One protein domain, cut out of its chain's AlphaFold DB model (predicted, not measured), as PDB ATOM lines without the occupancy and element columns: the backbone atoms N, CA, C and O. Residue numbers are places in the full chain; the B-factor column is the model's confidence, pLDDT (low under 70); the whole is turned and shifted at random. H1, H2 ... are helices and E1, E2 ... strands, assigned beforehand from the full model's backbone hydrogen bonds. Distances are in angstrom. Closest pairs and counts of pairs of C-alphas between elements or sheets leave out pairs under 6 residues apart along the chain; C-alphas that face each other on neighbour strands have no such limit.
ATOM      1  N   ALA A  34     -24.171  18.739  17.866       83.81
ATOM      2  CA  ALA A  34     -23.694  18.688  16.491       83.81
ATOM      3  C   ALA A  34     -23.501  20.117  15.962       83.81
ATOM      4  O   ALA A  34     -24.440  20.911  15.975       83.81
ATOM      5  N   LEU A  35     -22.289  20.431  15.512       88.50
ATOM      6  CA  LEU A  35     -21.943  21.750  14.995       88.50
ATOM      7  C   LEU A  35     -22.036  21.739  13.478       88.50
ATOM      8  O   LEU A  35     -21.726  20.735  12.827       88.50
ATOM      9  N   SER A  36     -22.434  22.867  12.905       91.06
ATOM     10  CA  SER A  36     -22.577  22.995  11.457       91.06
ATOM     11  C   SER A  36     -21.901  24.252  10.937       91.06
ATOM     12  O   SER A  36     -21.694  25.227  11.655       91.06
ATOM     13  N   GLY A  37     -21.510  24.227   9.670       89.69
ATOM     14  CA  GLY A  37     -20.871  25.375   9.059       89.69
ATOM     15  C   GLY A  37     -20.551  25.167   7.596       89.69
ATOM     16  O   GLY A  37     -20.970  24.197   6.960       89.69
ATOM     17  N   LYS A  38     -19.789  26.117   7.059       88.75
ATOM     18  CA  LYS A  38     -19.230  26.023   5.714       88.75
ATOM     19  C   LYS A  38     -17.758  25.668   5.813       88.75
ATOM     20  O   LYS A  38     -17.030  26.233   6.632       88.75
ATOM     21  N   ALA A  39     -17.323  24.764   4.951       87.00
ATOM     22  CA  ALA A  39     -15.919  24.427   4.800       87.00
ATOM     23  C   ALA A  39     -15.461  24.655   3.362       87.00
ATOM     24  O   ALA A  39     -16.265  24.655   2.437       87.00
ATOM     25  N   THR A  40     -14.163  24.859   3.184       84.81
ATOM     26  CA  THR A  40     -13.518  25.100   1.896       84.81
ATOM     27  C   THR A  40     -12.274  24.240   1.757       84.81
ATOM     28  O   THR A  40     -11.556  24.019   2.736       84.81
ATOM     29  N   GLN A  41     -11.996  23.770   0.544       80.81
ATOM     30  CA  GLN A  41     -10.749  23.074   0.253       80.81
ATOM     31  C   GLN A  41      -9.574  24.069   0.254       80.81
ATOM     32  O   GLN A  41      -9.615  25.115  -0.402       80.81
ATOM     33  N   ALA A  42      -8.521  23.748   0.997       73.88
ATOM     34  CA  ALA A  42      -7.264  24.482   1.017       73.88
ATOM     35  C   ALA A  42      -6.348  24.051  -0.152       73.88
ATOM     36  O   ALA A  42      -6.562  23.037  -0.814       73.88
ATOM     37  N   GLY A  43      -5.295  24.824  -0.431       67.75
ATOM     38  CA  GLY A  43      -4.313  24.486  -1.474       67.75
ATOM     39  C   GLY A  43      -4.660  25.024  -2.867       67.75
ATOM     40  O   GLY A  43      -5.209  26.111  -2.977       67.75
ATOM     41  N   LYS A  44      -4.264  24.330  -3.947       52.53
ATOM     42  CA  LYS A  44      -4.445  24.780  -5.352       52.53
ATOM     43  C   LYS A  44      -5.815  24.426  -5.954       52.53
ATOM     44  O   LYS A  44      -6.113  24.878  -7.052       52.53
ATOM     45  N   LEU A  45      -6.637  23.657  -5.240       55.03
ATOM     46  CA  LEU A  45      -8.024  23.337  -5.604       55.03
ATOM     47  C   LEU A  45      -9.024  24.334  -4.974       55.03
ATOM     48  O   LEU A  45     -10.158  23.978  -4.670       55.03
ATOM     49  N   LYS A  46      -8.600  25.588  -4.743       54.72
ATOM     50  CA  LYS A  46      -9.416  26.620  -4.077       54.72
ATOM     51  C   LYS A  46     -10.769  26.770  -4.775       54.72
ATOM     52  O   LYS A  46     -10.800  26.976  -5.985       54.72
ATOM     53  N   GLY A  47     -11.859  26.766  -4.005       57.66
ATOM     54  CA  GLY A  47     -13.138  27.315  -4.478       57.66
ATOM     55  C   GLY A  47     -14.381  26.439  -4.348       57.66
ATOM     56  O   GLY A  47     -15.380  26.747  -4.987       57.66
ATOM     57  N   GLN A  48     -14.367  25.380  -3.541       69.38
ATOM     58  CA  GLN A  48     -15.583  24.617  -3.246       69.38
ATOM     59  C   GLN A  48     -15.990  24.859  -1.800       69.38
ATOM     60  O   GLN A  48     -15.323  24.387  -0.882       69.38
ATOM     61  N   ALA A  49     -17.036  25.664  -1.604       67.06
ATOM     62  CA  ALA A  49     -17.673  25.820  -0.308       67.06
ATOM     63  C   ALA A  49     -18.717  24.711  -0.147       67.06
ATOM     64  O   ALA A  49     -19.676  24.648  -0.912       67.06
ATOM     65  N   THR A  50     -18.522  23.849   0.843       76.69
ATOM     66  CA  THR A  50     -19.420  22.737   1.170       76.69
ATOM     67  C   THR A  50     -20.134  23.009   2.482       76.69
ATOM     68  O   THR A  50     -19.576  23.655   3.376       76.69
ATOM     69  N   ALA A  51     -21.344  22.473   2.622       85.56
ATOM     70  CA  ALA A  51     -21.918  22.278   3.943       85.56
ATOM     71  C   ALA A  51     -21.067  21.243   4.697       85.56
ATOM     72  O   ALA A  51     -20.607  20.260   4.112       85.56
ATOM     73  N   LEU A  52     -20.828  21.488   5.980       89.12
ATOM     74  CA  LEU A  52     -20.094  20.612   6.882       89.12
ATOM     75  C   LEU A  52     -20.898  20.484   8.174       89.12
ATOM     76  O   LEU A  52     -21.342  21.485   8.736       89.12
ATOM     77  N   LYS A  53     -21.049  19.252   8.650       91.56
ATOM     78  CA  LYS A  53     -21.582  18.924   9.967       91.56
ATOM     79  C   LYS A  53     -20.553  18.072  10.701       91.56
ATOM     80  O   LYS A  53     -19.961  17.170  10.110       91.56
ATOM     81  N   VAL A  54     -20.351  18.348  11.982       91.44
ATOM     82  CA  VAL A  54     -19.564  17.487  12.865       91.44
ATOM     83  C   VAL A  54     -20.367  17.141  14.106       91.44
ATOM     84  O   VAL A  54     -21.097  17.972  14.640       91.44
ATOM     85  N   GLU A  55     -20.241  15.906  14.563       91.38
ATOM     86  CA  GLU A  55     -20.975  15.395  15.713       91.38
ATOM     87  C   GLU A  55     -20.041  14.528  16.554       91.38
ATOM     88  O   GLU A  55     -19.482  13.542  16.071       91.38
ATOM     89  N   GLN A  56     -19.843  14.910  17.812       87.56
ATOM     90  CA  GLN A  56     -18.994  14.161  18.728       87.56
ATOM     91  C   GLN A  56     -19.805  13.052  19.408       87.56
ATOM     92  O   GLN A  56     -20.842  13.303  20.017       87.56
ATOM     93  N   ARG A  57     -19.323  11.810  19.306       87.19
ATOM     94  CA  ARG A  57     -19.956  10.579  19.800       87.19
ATOM     95  C   ARG A  57     -18.979   9.826  20.702       87.19
ATOM     96  O   ARG A  57     -18.309   8.888  20.275       87.19
ATOM     97  N   GLY A  58     -18.848  10.274  21.951       84.69
ATOM     98  CA  GLY A  58     -17.809   9.765  22.853       84.69
ATOM     99  C   GLY A  58     -16.414  10.039  22.281       84.69
ATOM    100  O   GLY A  58     -16.114  11.165  21.897       84.69
ATOM    101  N   GLU A  59     -15.577   9.008  22.162       88.81
ATOM    102  CA  GLU A  59     -14.232   9.106  21.562       88.81
ATOM    103  C   GLU A  59     -14.230   9.191  20.027       88.81
ATOM    104  O   GLU A  59     -13.171   9.138  19.396       88.81
ATOM    105  N   LYS A  60     -15.405   9.287  19.402       91.06
ATOM    106  CA  LYS A  60     -15.549   9.407  17.954       91.06
ATOM    107  C   LYS A  60     -16.018  10.801  17.568       91.06
ATOM    108  O   LYS A  60     -16.768  11.449  18.291       91.06
ATOM    109  N   LEU A  61     -15.608  11.233  16.387       92.12
ATOM    110  CA  LEU A  61     -16.122  12.405  15.705       92.12
ATOM    111  C   LEU A  61     -16.680  11.949  14.364       92.12
ATOM    112  O   LEU A  61     -15.917  11.536  13.491       92.12
ATOM    113  N   LEU A  62     -17.997  12.020  14.203       92.06
ATOM    114  CA  LEU A  62     -18.612  11.891  12.892       92.06
ATOM    115  C   LEU A  62     -18.421  13.216  12.156       92.06
ATOM    116  O   LEU A  62     -18.799  14.276  12.658       92.06
ATOM    117  N   VAL A  63     -17.837  13.150  10.968       90.69
ATOM    118  CA  VAL A  63     -17.715  14.276  10.048       90.69
ATOM    119  C   VAL A  63     -18.561  13.962   8.828       90.69
ATOM    120  O   VAL A  63     -18.371  12.924   8.197       90.69
ATOM    121  N   SER A  64     -19.461  14.877   8.488       89.12
ATOM    122  CA  SER A  64     -20.380  14.736   7.363       89.12
ATOM    123  C   SER A  64     -20.297  15.957   6.453       89.12
ATOM    124  O   SER A  64     -20.421  17.097   6.903       89.12
ATOM    125  N   PHE A  65     -20.154  15.722   5.155       85.56
ATOM    126  CA  PHE A  65     -20.404  16.703   4.105       85.56
ATOM    127  C   PHE A  65     -21.739  16.348   3.441       85.56
ATOM    128  O   PHE A  65     -21.757  15.524   2.521       85.56
ATOM    129  N   PRO A  66     -22.869  16.900   3.926       82.19
ATOM    130  CA  PRO A  66     -24.192  16.547   3.411       82.19
ATOM    131  C   PRO A  66     -24.381  16.966   1.951       82.19
ATOM    132  O   PRO A  66     -25.094  16.297   1.215       82.19
ATOM    133  N   GLU A  67     -23.706  18.035   1.528       78.31
ATOM    134  CA  GLU A  67     -23.714  18.517   0.150       78.31
ATOM    135  C   GLU A  67     -22.301  18.934  -0.256       78.31
ATOM    136  O   GLU A  67     -21.828  19.989   0.167       78.31
ATOM    137  N   LEU A  68     -21.646  18.146  -1.110       77.12
ATOM    138  CA  LEU A  68     -20.431  18.580  -1.796       77.12
ATOM    139  C   LEU A  68     -20.835  19.289  -3.082       77.12
ATOM    140  O   LEU A  68     -21.469  18.671  -3.925       77.12
ATOM    141  N   LYS A  69     -20.442  20.548  -3.267       75.69
ATOM    142  CA  LYS A  69     -20.711  21.314  -4.492       75.69
ATOM    143  C   LYS A  69     -19.413  21.766  -5.143       75.69
ATOM    144  O   LYS A  69     -18.489  22.206  -4.462       75.69
ATOM    145  N   ASN A  70     -19.346  21.699  -6.471       74.38
ATOM    146  CA  ASN A  70     -18.231  22.280  -7.210       74.38
ATOM    147  C   ASN A  70     -18.310  23.816  -7.255       74.38
ATOM    148  O   ASN A  70     -19.269  24.426  -6.787       74.38
ATOM    149  N   HIS A  71     -17.310  24.455  -7.865       71.75
ATOM    150  CA  HIS A  71     -17.246  25.917  -7.994       71.75
ATOM    151  C   HIS A  71     -18.413  26.534  -8.795       71.75
ATOM    152  O   HIS A  71     -18.623  27.740  -8.734       71.75
ATOM    153  N   MET A  72     -19.172  25.723  -9.541       78.69
ATOM    154  CA  MET A  72     -20.389  26.128 -10.256       78.69
ATOM    155  C   MET A  72     -21.676  25.818  -9.472       78.69
ATOM    156  O   MET A  72     -22.768  25.991 -10.008       78.69
ATOM    157  N   GLY A  73     -21.573  25.305  -8.243       77.31
ATOM    158  CA  GLY A  73     -22.719  24.922  -7.416       77.31
ATOM    159  C   GLY A  73     -23.373  23.587  -7.787       77.31
ATOM    160  O   GLY A  73     -24.450  23.301  -7.273       77.31
ATOM    161  N   LYS A  74     -22.757  22.773  -8.659       77.94
ATOM    162  CA  LYS A  74     -23.260  21.431  -9.005       77.94
ATOM    163  C   LYS A  74     -22.808  20.396  -7.982       77.94
ATOM    164  O   LYS A  74     -21.647  20.433  -7.568       77.94
ATOM    165  N   ASP A  75     -23.682  19.448  -7.661       77.56
ATOM    166  CA  ASP A  75     -23.392  18.414  -6.672       77.56
ATOM    167  C   ASP A  75     -22.264  17.466  -7.130       77.56
ATOM    168  O   ASP A  75     -22.315  16.828  -8.181       77.56
ATOM    169  N   LEU A  76     -21.223  17.435  -6.298       74.06
ATOM    170  CA  LEU A  76     -20.124  16.480  -6.154       74.06
ATOM    171  C   LEU A  76     -20.589  15.044  -5.969       74.06
ATOM    172  O   LEU A  76     -20.127  14.113  -6.619       74.06
ATOM    173  N   SER A  77     -21.479  14.868  -5.007       71.44
ATOM    174  CA  SER A  77     -21.878  13.566  -4.506       71.44
ATOM    175  C   SER A  77     -23.394  13.553  -4.348       71.44
ATOM    176  O   SER A  77     -23.919  14.463  -3.708       71.44
ATOM    177  N   PRO A  78     -24.102  12.548  -4.895       66.31
ATOM    178  CA  PRO A  78     -25.552  12.433  -4.744       66.31
ATOM    179  C   PRO A  78     -25.970  11.987  -3.332       66.31
ATOM    180  O   PRO A  78     -27.156  12.000  -3.014       66.31
ATOM    181  N   SER A  79     -25.019  11.576  -2.489       72.56
ATOM    182  CA  SER A  79     -25.238  11.214  -1.089       72.56
ATOM    183  C   SER A  79     -24.275  11.959  -0.157       72.56
ATOM    184  O   SER A  79     -23.169  12.320  -0.585       72.56
ATOM    185  N   PRO A  80     -24.656  12.170   1.117       77.38
ATOM    186  CA  PRO A  80     -23.752  12.695   2.129       77.38
ATOM    187  C   PRO A  80     -22.457  11.888   2.180       77.38
ATOM    188  O   PRO A  80     -22.473  10.662   2.297       77.38
ATOM    189  N   CYS A  81     -21.326  12.582   2.107       81.31
ATOM    190  CA  CYS A  81     -20.048  11.972   2.423       81.31
ATOM    191  C   CYS A  81     -19.910  11.985   3.938       81.31
ATOM    192  O   CYS A  81     -19.700  13.053   4.511       81.31
ATOM    193  N   GLU A  82     -19.949  10.818   4.583       86.88
ATOM    194  CA  GLU A  82     -19.726  10.709   6.033       86.88
ATOM    195  C   GLU A  82     -18.558   9.782   6.397       86.88
ATOM    196  O   GLU A  82     -18.293   8.791   5.713       86.88
ATOM    197  N   SER A  83     -17.842  10.116   7.472       88.94
ATOM    198  CA  SER A  83     -16.855   9.224   8.077       88.94
ATOM    199  C   SER A  83     -16.648   9.514   9.561       88.94
ATOM    200  O   SER A  83     -16.788  10.649  10.023       88.94
ATOM    201  N   GLU A  84     -16.281   8.475  10.307       91.94
ATOM    202  CA  GLU A  84     -15.950   8.559  11.722       91.94
ATOM    203  C   GLU A  84     -14.435   8.629  11.947       91.94
ATOM    204  O   GLU A  84     -13.641   7.861  11.399       91.94
ATOM    205  N   PHE A  85     -14.038   9.536  12.832       91.75
ATOM    206  CA  PHE A  85     -12.660   9.755  13.246       91.75
ATOM    207  C   PHE A  85     -12.518   9.449  14.732       91.75
ATOM    208  O   PHE A  85     -13.387   9.782  15.529       91.75
ATOM    209  N   SER A  86     -11.420   8.813  15.129       93.19
ATOM    210  CA  SER A  86     -11.164   8.449  16.527       93.19
ATOM    211  C   SER A  86     -10.296   9.493  17.206       93.19
ATOM    212  O   SER A  86      -9.283   9.898  16.637       93.19
ATOM    213  N   TYR A  87     -10.648   9.894  18.422       92.31
ATOM    214  CA  TYR A  87      -9.868  10.836  19.212       92.31
ATOM    215  C   TYR A  87      -8.447  10.308  19.450       92.31
ATOM    216  O   TYR A  87      -8.233   9.130  19.741       92.31
ATOM    217  N   LYS A  88      -7.458  11.183  19.276       90.81
ATOM    218  CA  LYS A  88      -6.034  10.904  19.516       90.81
ATOM    219  C   LYS A  88      -5.452  11.736  20.650       90.81
ATOM    220  O   LYS A  88      -4.377  11.406  21.141       90.81
ATOM    221  N   GLY A  89      -6.168  12.771  21.075       88.38
ATOM    222  CA  GLY A  89      -5.789  13.645  22.172       88.38
ATOM    223  C   GLY A  89      -5.851  15.110  21.769       88.38
ATOM    224  O   GLY A  89      -6.471  15.465  20.768       88.38
ATOM    225  N   SER A  90      -5.204  15.967  22.550       88.38
ATOM    226  CA  SER A  90      -5.235  17.414  22.332       88.38
ATOM    227  C   SER A  90      -3.862  18.054  22.500       88.38
ATOM    228  O   SER A  90      -3.033  17.545  23.258       88.38
ATOM    229  N   TYR A  91      -3.630  19.168  21.809       84.88
ATOM    230  CA  TYR A  91      -2.457  20.013  22.017       84.88
ATOM    231  C   TYR A  91      -2.875  21.455  22.306       84.88
ATOM    232  O   TYR A  91      -3.926  21.915  21.861       84.88
ATOM    233  N   GLU A  92      -2.046  22.161  23.069       84.25
ATOM    234  CA  GLU A  92      -2.176  23.605  23.248       84.25
ATOM    235  C   GLU A  92      -1.514  24.314  22.071       84.25
ATOM    236  O   GLU A  92      -0.344  24.079  21.755       84.25
ATOM    237  N   ASN A  93      -2.280  25.164  21.400       70.69
ATOM    238  CA  ASN A  93      -1.768  26.057  20.386       70.69
ATOM    239  C   ASN A  93      -1.164  27.277  21.089       70.69
ATOM    240  O   ASN A  93      -1.869  28.136  21.619       70.69
ATOM    241  N   SER A  94       0.167  27.334  21.124       59.19
ATOM    242  CA  SER A  94       0.906  28.359  21.868       59.19
ATOM    243  C   SER A  94       0.755  29.771  21.300       59.19
ATOM    244  O   SER A  94       1.131  30.719  21.982       59.19
ATOM    245  N   ALA A  95       0.254  29.922  20.068       64.69
ATOM    246  CA  ALA A  95       0.005  31.236  19.478       64.69
ATOM    247  C   ALA A  95      -1.186  31.940  20.146       64.69
ATOM    248  O   ALA A  95      -1.095  33.124  20.461       64.69
ATOM    249  N   ASP A  96      -2.250  31.186  20.430       66.12
ATOM    250  CA  ASP A  96      -3.547  31.751  20.815       66.12
ATOM    251  C   ASP A  96      -4.015  31.269  22.205       66.12
ATOM    252  O   ASP A  96      -5.076  31.663  22.688       66.12
ATOM    253  N   GLY A  97      -3.226  30.415  22.872       72.19
ATOM    254  CA  GLY A  97      -3.546  29.837  24.186       72.19
ATOM    255  C   GLY A  97      -4.740  28.875  24.162       72.19
ATOM    256  O   GLY A  97      -5.262  28.489  25.208       72.19
ATOM    257  N   THR A  98      -5.194  28.501  22.971       77.75
ATOM    258  CA  THR A  98      -6.337  27.630  22.712       77.75
ATOM    259  C   THR A  98      -5.929  26.159  22.751       77.75
ATOM    260  O   THR A  98      -4.772  25.793  22.541       77.75
ATOM    261  N   LYS A  99      -6.899  25.282  23.028       84.38
ATOM    262  CA  LYS A  99      -6.720  23.826  22.945       84.38
ATOM    263  C   LYS A  99      -7.353  23.300  21.666       84.38
ATOM    264  O   LYS A  99      -8.526  23.567  21.398       84.38
ATOM    265  N   ALA A 100      -6.582  22.517  20.924       88.00
ATOM    266  CA  ALA A 100      -7.018  21.837  19.717       88.00
ATOM    267  C   ALA A 100      -7.167  20.332  19.985       88.00
ATOM    268  O   ALA A 100      -6.221  19.670  20.414       88.00
ATOM    269  N   ALA A 101      -8.356  19.786  19.733       90.31
ATOM    270  CA  ALA A 101      -8.633  18.355  19.780       90.31
ATOM    271  C   ALA A 101      -8.286  17.709  18.435       90.31
ATOM    272  O   ALA A 101      -8.652  18.233  17.386       90.31
ATOM    273  N   VAL A 102      -7.612  16.561  18.464       91.56
ATOM    274  CA  VAL A 102      -7.128  15.850  17.276       91.56
ATOM    275  C   VAL A 102      -7.805  14.492  17.173       91.56
ATOM    276  O   VAL A 102      -7.805  13.701  18.116       91.56
ATOM    277  N   TYR A 103      -8.333  14.199  15.993       93.12
ATOM    278  CA  TYR A 103      -8.970  12.942  15.636       93.12
ATOM    279  C   TYR A 103      -8.289  12.348  14.406       93.12
ATOM    280  O   TYR A 103      -7.772  13.076  13.562       93.12
ATOM    281  N   PHE A 104      -8.287  11.025  14.291       92.81
ATOM    282  CA  PHE A 104      -7.647  10.288  13.209       92.81
ATOM    283  C   PHE A 104      -8.585   9.232  12.640       92.81
ATOM    284  O   PHE A 104      -9.227   8.486  13.382       92.81
ATOM    285  N   GLY A 105      -8.645   9.158  11.321       90.12
ATOM    286  CA  GLY A 105      -9.555   8.279  10.605       90.12
ATOM    287  C   GLY A 105      -9.277   8.319   9.115       90.12
ATOM    288  O   GLY A 105      -8.252   8.839   8.680       90.12
ATOM    289  N   SER A 106     -10.186   7.766   8.329       85.12
ATOM    290  CA  SER A 106     -10.065   7.724   6.873       85.12
ATOM    291  C   SER A 106     -11.445   7.846   6.251       85.12
ATOM    292  O   SER A 106     -12.436   7.489   6.883       85.12
ATOM    293  N   TRP A 107     -11.531   8.371   5.037       78.44
ATOM    294  CA  TRP A 107     -12.793   8.409   4.307       78.44
ATOM    295  C   TRP A 107     -12.990   7.089   3.563       78.44
ATOM    296  O   TRP A 107     -12.055   6.654   2.888       78.44
ATOM    297  N   PRO A 108     -14.162   6.438   3.673       67.31
ATOM    298  CA  PRO A 108     -14.420   5.230   2.907       67.31
ATOM    299  C   PRO A 108     -14.337   5.541   1.407       67.31
ATOM    300  O   PRO A 108     -14.946   6.492   0.918       67.31
ATOM    301  N   SER A 109     -13.592   4.719   0.669       59.44
ATOM    302  CA  SER A 109     -13.340   4.880  -0.770       59.44
ATOM    303  C   SER A 109     -14.546   4.560  -1.658       59.44
ATOM    304  O   SER A 109     -14.488   4.745  -2.869       59.44
ATOM    305  N   ALA A 110     -15.665   4.125  -1.069       55.84
ATOM    306  CA  ALA A 110     -16.872   3.712  -1.784       55.84
ATOM    307  C   ALA A 110     -17.549   4.840  -2.588       55.84
ATOM    308  O   ALA A 110     -18.403   4.563  -3.428       55.84
ATOM    309  N   ASN A 111     -17.170   6.102  -2.369       56.25
ATOM    310  CA  ASN A 111     -17.618   7.223  -3.181       56.25
ATOM    311  C   ASN A 111     -16.417   8.083  -3.589       56.25
ATOM    312  O   ASN A 111     -15.929   8.916  -2.819       56.25
ATOM    313  N   ASN A 112     -15.953   7.869  -4.823       63.22
ATOM    314  CA  ASN A 112     -14.788   8.543  -5.398       63.22
ATOM    315  C   ASN A 112     -14.848  10.066  -5.222       63.22
ATOM    316  O   ASN A 112     -13.821  10.678  -4.962       63.22
ATOM    317  N   ASN A 113     -16.034  10.684  -5.272       69.50
ATOM    318  CA  ASN A 113     -16.175  12.138  -5.156       69.50
ATOM    319  C   ASN A 113     -15.933  12.669  -3.734       69.50
ATOM    320  O   ASN A 113     -15.524  13.821  -3.578       69.50
ATOM    321  N   CYS A 114     -16.109  11.833  -2.706       73.12
ATOM    322  CA  CYS A 114     -15.700  12.162  -1.343       73.12
ATOM    323  C   CYS A 114     -14.167  12.164  -1.231       73.12
ATOM    324  O   CYS A 114     -13.600  13.121  -0.708       73.12
ATOM    325  N   ALA A 115     -13.507  11.136  -1.786       64.56
ATOM    326  CA  ALA A 115     -12.049  10.975  -1.795       64.56
ATOM    327  C   ALA A 115     -11.347  12.092  -2.596       64.56
ATOM    328  O   ALA A 115     -10.626  12.883  -1.994       64.56
ATOM    329  N   LEU A 116     -11.684  12.277  -3.885       65.50
ATOM    330  CA  LEU A 116     -12.231  13.568  -4.318       65.50
ATOM    331  C   LEU A 116     -11.673  14.851  -3.703       65.50
ATOM    332  O   LEU A 116     -10.607  15.392  -4.008       65.50
ATOM    333  N   TYR A 117     -12.548  15.364  -2.855       71.88
ATOM    334  CA  TYR A 117     -12.456  16.618  -2.153       71.88
ATOM    335  C   TYR A 117     -11.386  16.611  -1.048       71.88
ATOM    336  O   TYR A 117     -10.895  17.669  -0.650       71.88
ATOM    337  N   VAL A 118     -10.981  15.435  -0.557       69.19
ATOM    338  CA  VAL A 118     -10.063  15.292   0.587       69.19
ATOM    339  C   VAL A 118      -8.697  14.685   0.226       69.19
ATOM    340  O   VAL A 118      -7.868  14.434   1.109       69.19
ATOM    341  N   GLU A 119      -8.428  14.452  -1.059       65.44
ATOM    342  CA  GLU A 119      -7.160  13.934  -1.578       65.44
ATOM    343  C   GLU A 119      -6.295  15.003  -2.255       65.44
ATOM    344  O   GLU A 119      -6.752  16.029  -2.764       65.44
ATOM    345  N   ARG A 120      -4.980  14.763  -2.240       58.25
ATOM    346  CA  ARG A 120      -3.989  15.608  -2.901       58.25
ATOM    347  C   ARG A 120      -3.907  15.139  -4.346       58.25
ATOM    348  O   ARG A 120      -3.675  13.963  -4.574       58.25
ATOM    349  N   ARG A 121      -4.075  16.076  -5.284       48.75
ATOM    350  CA  ARG A 121      -3.935  15.971  -6.751       48.75
ATOM    351  C   ARG A 121      -2.983  14.845  -7.207       48.75
ATOM    352  O   ARG A 121      -1.825  15.105  -7.519       48.75
ATOM    353  N   SER A 122      -3.469  13.617  -7.255       45.25
ATOM    354  CA  SER A 122      -2.751  12.454  -7.754       45.25
ATOM    355  C   SER A 122      -3.577  11.928  -8.915       45.25
ATOM    356  O   SER A 122      -4.770  11.689  -8.764       45.25
ATOM    357  N   ALA A 123      -2.961  11.776 -10.089       41.53
ATOM    358  CA  ALA A 123      -3.595  11.120 -11.237       41.53
ATOM    359  C   ALA A 123      -3.941   9.642 -10.946       41.53
ATOM    360  O   ALA A 123      -4.645   9.002 -11.722       41.53
ATOM    361  N   HIS A 124      -3.467   9.124  -9.812       44.47
ATOM    362  CA  HIS A 124      -3.810   7.835  -9.249       44.47
ATOM    363  C   HIS A 124      -4.592   8.072  -7.959       44.47
ATOM    364  O   HIS A 124      -4.001   8.316  -6.905       44.47
ATOM    365  N   TYR A 125      -5.918   8.038  -8.049       51.53
ATOM    366  CA  TYR A 125      -6.757   7.867  -6.869       51.53
ATOM    367  C   TYR A 125      -6.436   6.482  -6.328       51.53
ATOM    368  O   TYR A 125      -6.736   5.475  -6.975       51.53
ATOM    369  N   SER A 126      -5.729   6.408  -5.203       47.53
ATOM    370  CA  SER A 126      -5.642   5.132  -4.513       47.53
ATOM    371  C   SER A 126      -7.044   4.862  -3.989       47.53
ATOM    372  O   SER A 126      -7.526   5.609  -3.145       47.53
ATOM    373  N   ASN A 127      -7.688   3.789  -4.441       51.88
ATOM    374  CA  ASN A 127      -8.967   3.305  -3.895       51.88
ATOM    375  C   ASN A 127      -8.873   2.896  -2.405       51.88
ATOM    376  O   ASN A 127      -9.784   2.268  -1.864       51.88
ATOM    377  N   GLU A 128      -7.763   3.209  -1.742       54.00
ATOM    378  CA  GLU A 128      -7.504   2.949  -0.341       54.00
ATOM    379  C   GLU A 128      -7.853   4.184   0.483       54.00
ATOM    380  O   GLU A 128      -7.465   5.312   0.167       54.00
ATOM    381  N   ALA A 129      -8.589   3.944   1.565       64.56
ATOM    382  CA  ALA A 129      -8.989   4.948   2.531       64.56
ATOM    383  C   ALA A 129      -7.740   5.580   3.166       64.56
ATOM    384  O   ALA A 129      -7.186   5.083   4.148       64.56
ATOM    385  N   SER A 130      -7.259   6.673   2.577       71.50
ATOM    386  CA  SER A 130      -6.027   7.293   3.041       71.50
ATOM    387  C   SER A 130      -6.272   7.993   4.385       71.50
ATOM    388  O   SER A 130      -7.241   8.751   4.519       71.50
ATOM    389  N   PRO A 131      -5.408   7.778   5.390       76.44
ATOM    390  CA  PRO A 131      -5.617   8.325   6.720       76.44
ATOM    391  C   PRO A 131      -5.498   9.853   6.746       76.44
ATOM    392  O   PRO A 131      -4.708  10.446   6.006       76.44
ATOM    393  N   ARG A 132      -6.281  10.497   7.612       87.88
ATOM    394  CA  ARG A 132      -6.340  11.950   7.806       87.88
ATOM    395  C   ARG A 132      -6.475  12.300   9.276       87.88
ATOM    396  O   ARG A 132      -7.010  11.522  10.070       87.88
ATOM    397  N   TYR A 133      -6.063  13.522   9.588       90.75
ATOM    398  CA  TYR A 133      -6.318  14.154  10.871       90.75
ATOM    399  C   TYR A 133      -7.444  15.174  10.744       90.75
ATOM    400  O   TYR A 133      -7.463  15.971   9.805       90.75
ATOM    401  N   VAL A 134      -8.370  15.155  11.697       93.00
ATOM    402  CA  VAL A 134      -9.354  16.218  11.911       93.00
ATOM    403  C   VAL A 134      -8.989  16.926  13.202       93.00
ATOM    404  O   VAL A 134      -8.790  16.285  14.229       93.00
ATOM    405  N   ILE A 135      -8.873  18.242  13.138       92.12
ATOM    406  CA  ILE A 135      -8.466  19.097  14.241       92.12
ATOM    407  C   ILE A 135      -9.600  20.089  14.482       92.12
ATOM    408  O   ILE A 135     -10.045  20.768  13.552       92.12
ATOM    409  N   LEU A 136     -10.086  20.125  15.718       91.56
ATOM    410  CA  LEU A 136     -11.112  21.053  16.175       91.56
ATOM    411  C   LEU A 136     -10.511  21.980  17.220       91.56
ATOM    412  O   LEU A 136     -10.023  21.516  18.248       91.56
ATOM    413  N   GLU A 137     -10.578  23.280  16.977       89.06
ATOM    414  CA  GLU A 137     -10.049  24.294  17.885       89.06
ATOM    415  C   GLU A 137     -11.140  25.303  18.228       89.06
ATOM    416  O   GLU A 137     -11.776  25.879  17.346       89.06
ATOM    417  N   LYS A 138     -11.394  25.509  19.523       86.19
ATOM    418  CA  LYS A 138     -12.373  26.502  19.964       86.19
ATOM    419  C   LYS A 138     -11.738  27.888  19.928       86.19
ATOM    420  O   LYS A 138     -10.742  28.131  20.600       86.19
ATOM    421  N   THR A 139     -12.365  28.791  19.191       83.38
ATOM    422  CA  THR A 139     -11.971  30.195  19.043       83.38
ATOM    423  C   THR A 139     -13.080  31.106  19.579       83.38
ATOM    424  O   THR A 139     -14.169  30.641  19.930       83.38
ATOM    425  N   SER A 140     -12.836  32.416  19.619       82.50
ATOM    426  CA  SER A 140     -13.871  33.411  19.933       82.50
ATOM    427  C   SER A 140     -14.991  33.479  18.883       82.50
ATOM    428  O   SER A 140     -16.095  33.913  19.204       82.50
ATOM    429  N   GLU A 141     -14.742  33.035  17.646       85.38
ATOM    430  CA  GLU A 141     -15.695  33.117  16.530       85.38
ATOM    431  C   GLU A 141     -16.532  31.841  16.322       85.38
ATOM    432  O   GLU A 141     -17.475  31.842  15.515       85.38
ATOM    433  N   GLY A 142     -16.183  30.754  17.014       86.75
ATOM    434  CA  GLY A 142     -16.761  29.418  16.850       86.75
ATOM    435  C   GLY A 142     -15.711  28.315  16.984       86.75
ATOM    436  O   GLY A 142     -14.639  28.524  17.553       86.75
ATOM    437  N   VAL A 143     -15.999  27.132  16.444       89.50
ATOM    438  CA  VAL A 143     -15.027  26.028  16.385       89.50
ATOM    439  C   VAL A 143     -14.390  25.995  15.001       89.50
ATOM    440  O   VAL A 143     -15.064  25.764  13.997       89.50
ATOM    441  N   GLN A 144     -13.085  26.228  14.940       90.81
ATOM    442  CA  GLN A 144     -12.314  26.063  13.722       90.81
ATOM    443  C   GLN A 144     -12.173  24.572  13.419       90.81
ATOM    444  O   GLN A 144     -11.663  23.795  14.224       90.81
ATOM    445  N   PHE A 145     -12.634  24.189  12.234       92.06
ATOM    446  CA  PHE A 145     -12.469  22.861  11.676       92.06
ATOM    447  C   PHE A 145     -11.291  22.847  10.715       92.06
ATOM    448  O   PHE A 145     -11.207  23.665   9.791       92.06
ATOM    449  N   LEU A 146     -10.427  21.854  10.877       91.44
ATOM    450  CA  LEU A 146      -9.306  21.619   9.992       91.44
ATOM    451  C   LEU A 146      -9.179  20.129   9.697       91.44
ATOM    452  O   LEU A 146      -9.013  19.326  10.605       91.44
ATOM    453  N   MET A 147      -9.197  19.756   8.423       91.00
ATOM    454  CA  MET A 147      -8.748  18.435   7.985       91.00
ATOM    455  C   MET A 147      -7.346  18.568   7.400       91.00
ATOM    456  O   MET A 147      -7.127  19.450   6.567       91.00
ATOM    457  N   SER A 148      -6.415  17.716   7.818       89.00
ATOM    458  CA  SER A 148      -4.993  17.817   7.480       89.00
ATOM    459  C   SER A 148      -4.349  16.451   7.233       89.00
ATOM    460  O   SER A 148      -4.853  15.412   7.673       89.00
ATOM    461  N   TRP A 149      -3.215  16.463   6.532       86.50
ATOM    462  CA  TRP A 149      -2.346  15.291   6.363       86.50
ATOM    463  C   TRP A 149      -1.497  14.997   7.596       86.50
ATOM    464  O   TRP A 149      -1.156  13.847   7.855       86.50
ATOM    465  N   ASP A 150      -1.189  16.029   8.373       87.69
ATOM    466  CA  ASP A 150      -0.429  15.943   9.609       87.69
ATOM    467  C   ASP A 150      -1.292  16.306  10.820       87.69
ATOM    468  O   ASP A 150      -2.252  17.075  10.738       87.69
ATOM    469  N   SER A 151      -0.907  15.789  11.977       86.81
ATOM    470  CA  SER A 151      -1.643  15.980  13.222       86.81
ATOM    471  C   SER A 151      -1.550  17.387  13.819       86.81
ATOM    472  O   SER A 151      -2.264  17.683  14.775       86.81
ATOM    473  N   LEU A 152      -0.680  18.246  13.280       86.62
ATOM    474  CA  LEU A 152      -0.498  19.632  13.713       86.62
ATOM    475  C   LEU A 152      -1.189  20.632  12.777       86.62
ATOM    476  O   LEU A 152      -1.103  21.834  13.008       86.62
ATOM    477  N   GLY A 153      -1.859  20.169  11.717       85.81
ATOM    478  CA  GLY A 153      -2.614  21.048  10.824       85.81
ATOM    479  C   GLY A 153      -1.772  21.874   9.846       85.81
ATOM    480  O   GLY A 153      -2.283  22.834   9.257       85.81
ATOM    481  N   ARG A 154      -0.489  21.542   9.670       85.12
ATOM    482  CA  ARG A 154       0.455  22.288   8.819       85.12
ATOM    483  C   ARG A 154       0.192  22.090   7.327       85.12
ATOM    484  O   ARG A 154       0.475  22.989   6.538       85.12
ATOM    485  N   GLU A 155      -0.388  20.958   6.947       85.12
ATOM    486  CA  GLU A 155      -0.756  20.603   5.576       85.12
ATOM    487  C   GLU A 155      -2.284  20.508   5.410       85.12
ATOM    488  O   GLU A 155      -2.839  19.424   5.191       85.12
ATOM    489  N   PRO A 156      -2.996  21.648   5.503       85.50
ATOM    490  CA  PRO A 156      -4.449  21.678   5.477       85.50
ATOM    491  C   PRO A 156      -5.011  21.212   4.131       85.50
ATOM    492  O   PRO A 156      -4.545  21.612   3.064       85.50
ATOM    493  N   ILE A 157      -6.097  20.454   4.200       84.81
ATOM    494  CA  ILE A 157      -6.874  19.969   3.058       84.81
ATOM    495  C   ILE A 157      -8.222  20.668   3.015       84.81
ATOM    496  O   ILE A 157      -8.631  21.153   1.967       84.81
ATOM    497  N   VAL A 158      -8.894  20.756   4.163       87.69
ATOM    498  CA  VAL A 158     -10.203  21.397   4.311       87.69
ATOM    499  C   VAL A 158     -10.167  22.298   5.535       87.69
ATOM    500  O   VAL A 158      -9.627  21.914   6.570       87.69
ATOM    501  N   ARG A 159     -10.740  23.496   5.419       89.81
ATOM    502  CA  ARG A 159     -10.861  24.478   6.502       89.81
ATOM    503  C   ARG A 159     -12.296  24.952   6.616       89.81
ATOM    504  O   ARG A 159     -12.904  25.254   5.593       89.81
ATOM    505  N   GLY A 160     -12.822  25.068   7.825       90.06
ATOM    506  CA  GLY A 160     -14.162  25.599   8.064       90.06
ATOM    507  C   GLY A 160     -14.288  26.260   9.428       90.06
ATOM    508  O   GLY A 160     -13.445  26.060  10.298       90.06
ATOM    509  N   LEU A 161     -15.351  27.039   9.600       90.81
ATOM    510  CA  LEU A 161     -15.771  27.575  10.892       90.81
ATOM    511  C   LEU A 161     -17.161  27.018  11.206       90.81
ATOM    512  O   LEU A 161     -18.059  27.090  10.364       90.81
TER     513      LEU A 161
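What this domain is: This is residues 34 to 161 of the 163 residues of the protein "CytB protein" of Wolinella succinogenes (UniProt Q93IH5). Eight strands, E1 to E8, make a closed barrel, and one short helix, H1, lies outside it near one end, by Cys 81 of E4 and Ile 157 of E8. The longest strand, E4, bends by 78 degrees at residue 89 on its way into the hairpin with E5. The printed part has 128 residues; E1 to E5 come first, then H1, then E6 to E8, with antiparallel neighbours round the ring, and the class is mostly strand. It is compact, with a radius of gyration of the C-alphas of 13.9 A and spans of 38 by 28 by 28 A.

Where its parts are: Find C-alpha 35 at (-21.943, 21.750, 14.995), where E1, residues 35 to 41, begins. Next come E2, residues 49 to 57, 25.3 A long, E3, residues 60 to 65, E4, residues 81 to 93, 29.2 A, and E5, residues 98 to 106, 25.7 A. H1, residues 112 to 118, begins at (-14.788, 8.543, -5.398). Then follow E6, residues 131 to 139, 25.9 A, E7, residues 142 to 148, and E8, residues 156 to 161, ending at (-15.771, 27.575, 10.892).

How they stand to each other: E1 to E5 form a meander, each strand the antiparallel neighbour of the one before, and E6 to E8 another. In the hairpin E1 and E2, N 37 and O 52 are 2.9 A apart. Between E5 and E6, N 103 and O 134 are 2.8 A apart. At the closure of E8 and E1, look for N 40 and O 159, 2.7 A. H1 is on the barrel, over none of its strands, at a height of 8.1 A; its closest C-alphas to E4 are Cys 114 and Cys 81, 5.8 A. In H1 every O i to N i+4 pair is within hydrogen-bond range.

The domain as a whole: The C-alphas farthest apart, of Pro 78 and Ser 94, are 40.8 A apart. The printed part has no cut. The long links are residues 66 to 80 and 119 to 130. Mean pLDDT of the printed part is 78.8, and 31 residues are under 70, among them 43 to 49 and 118 to 129.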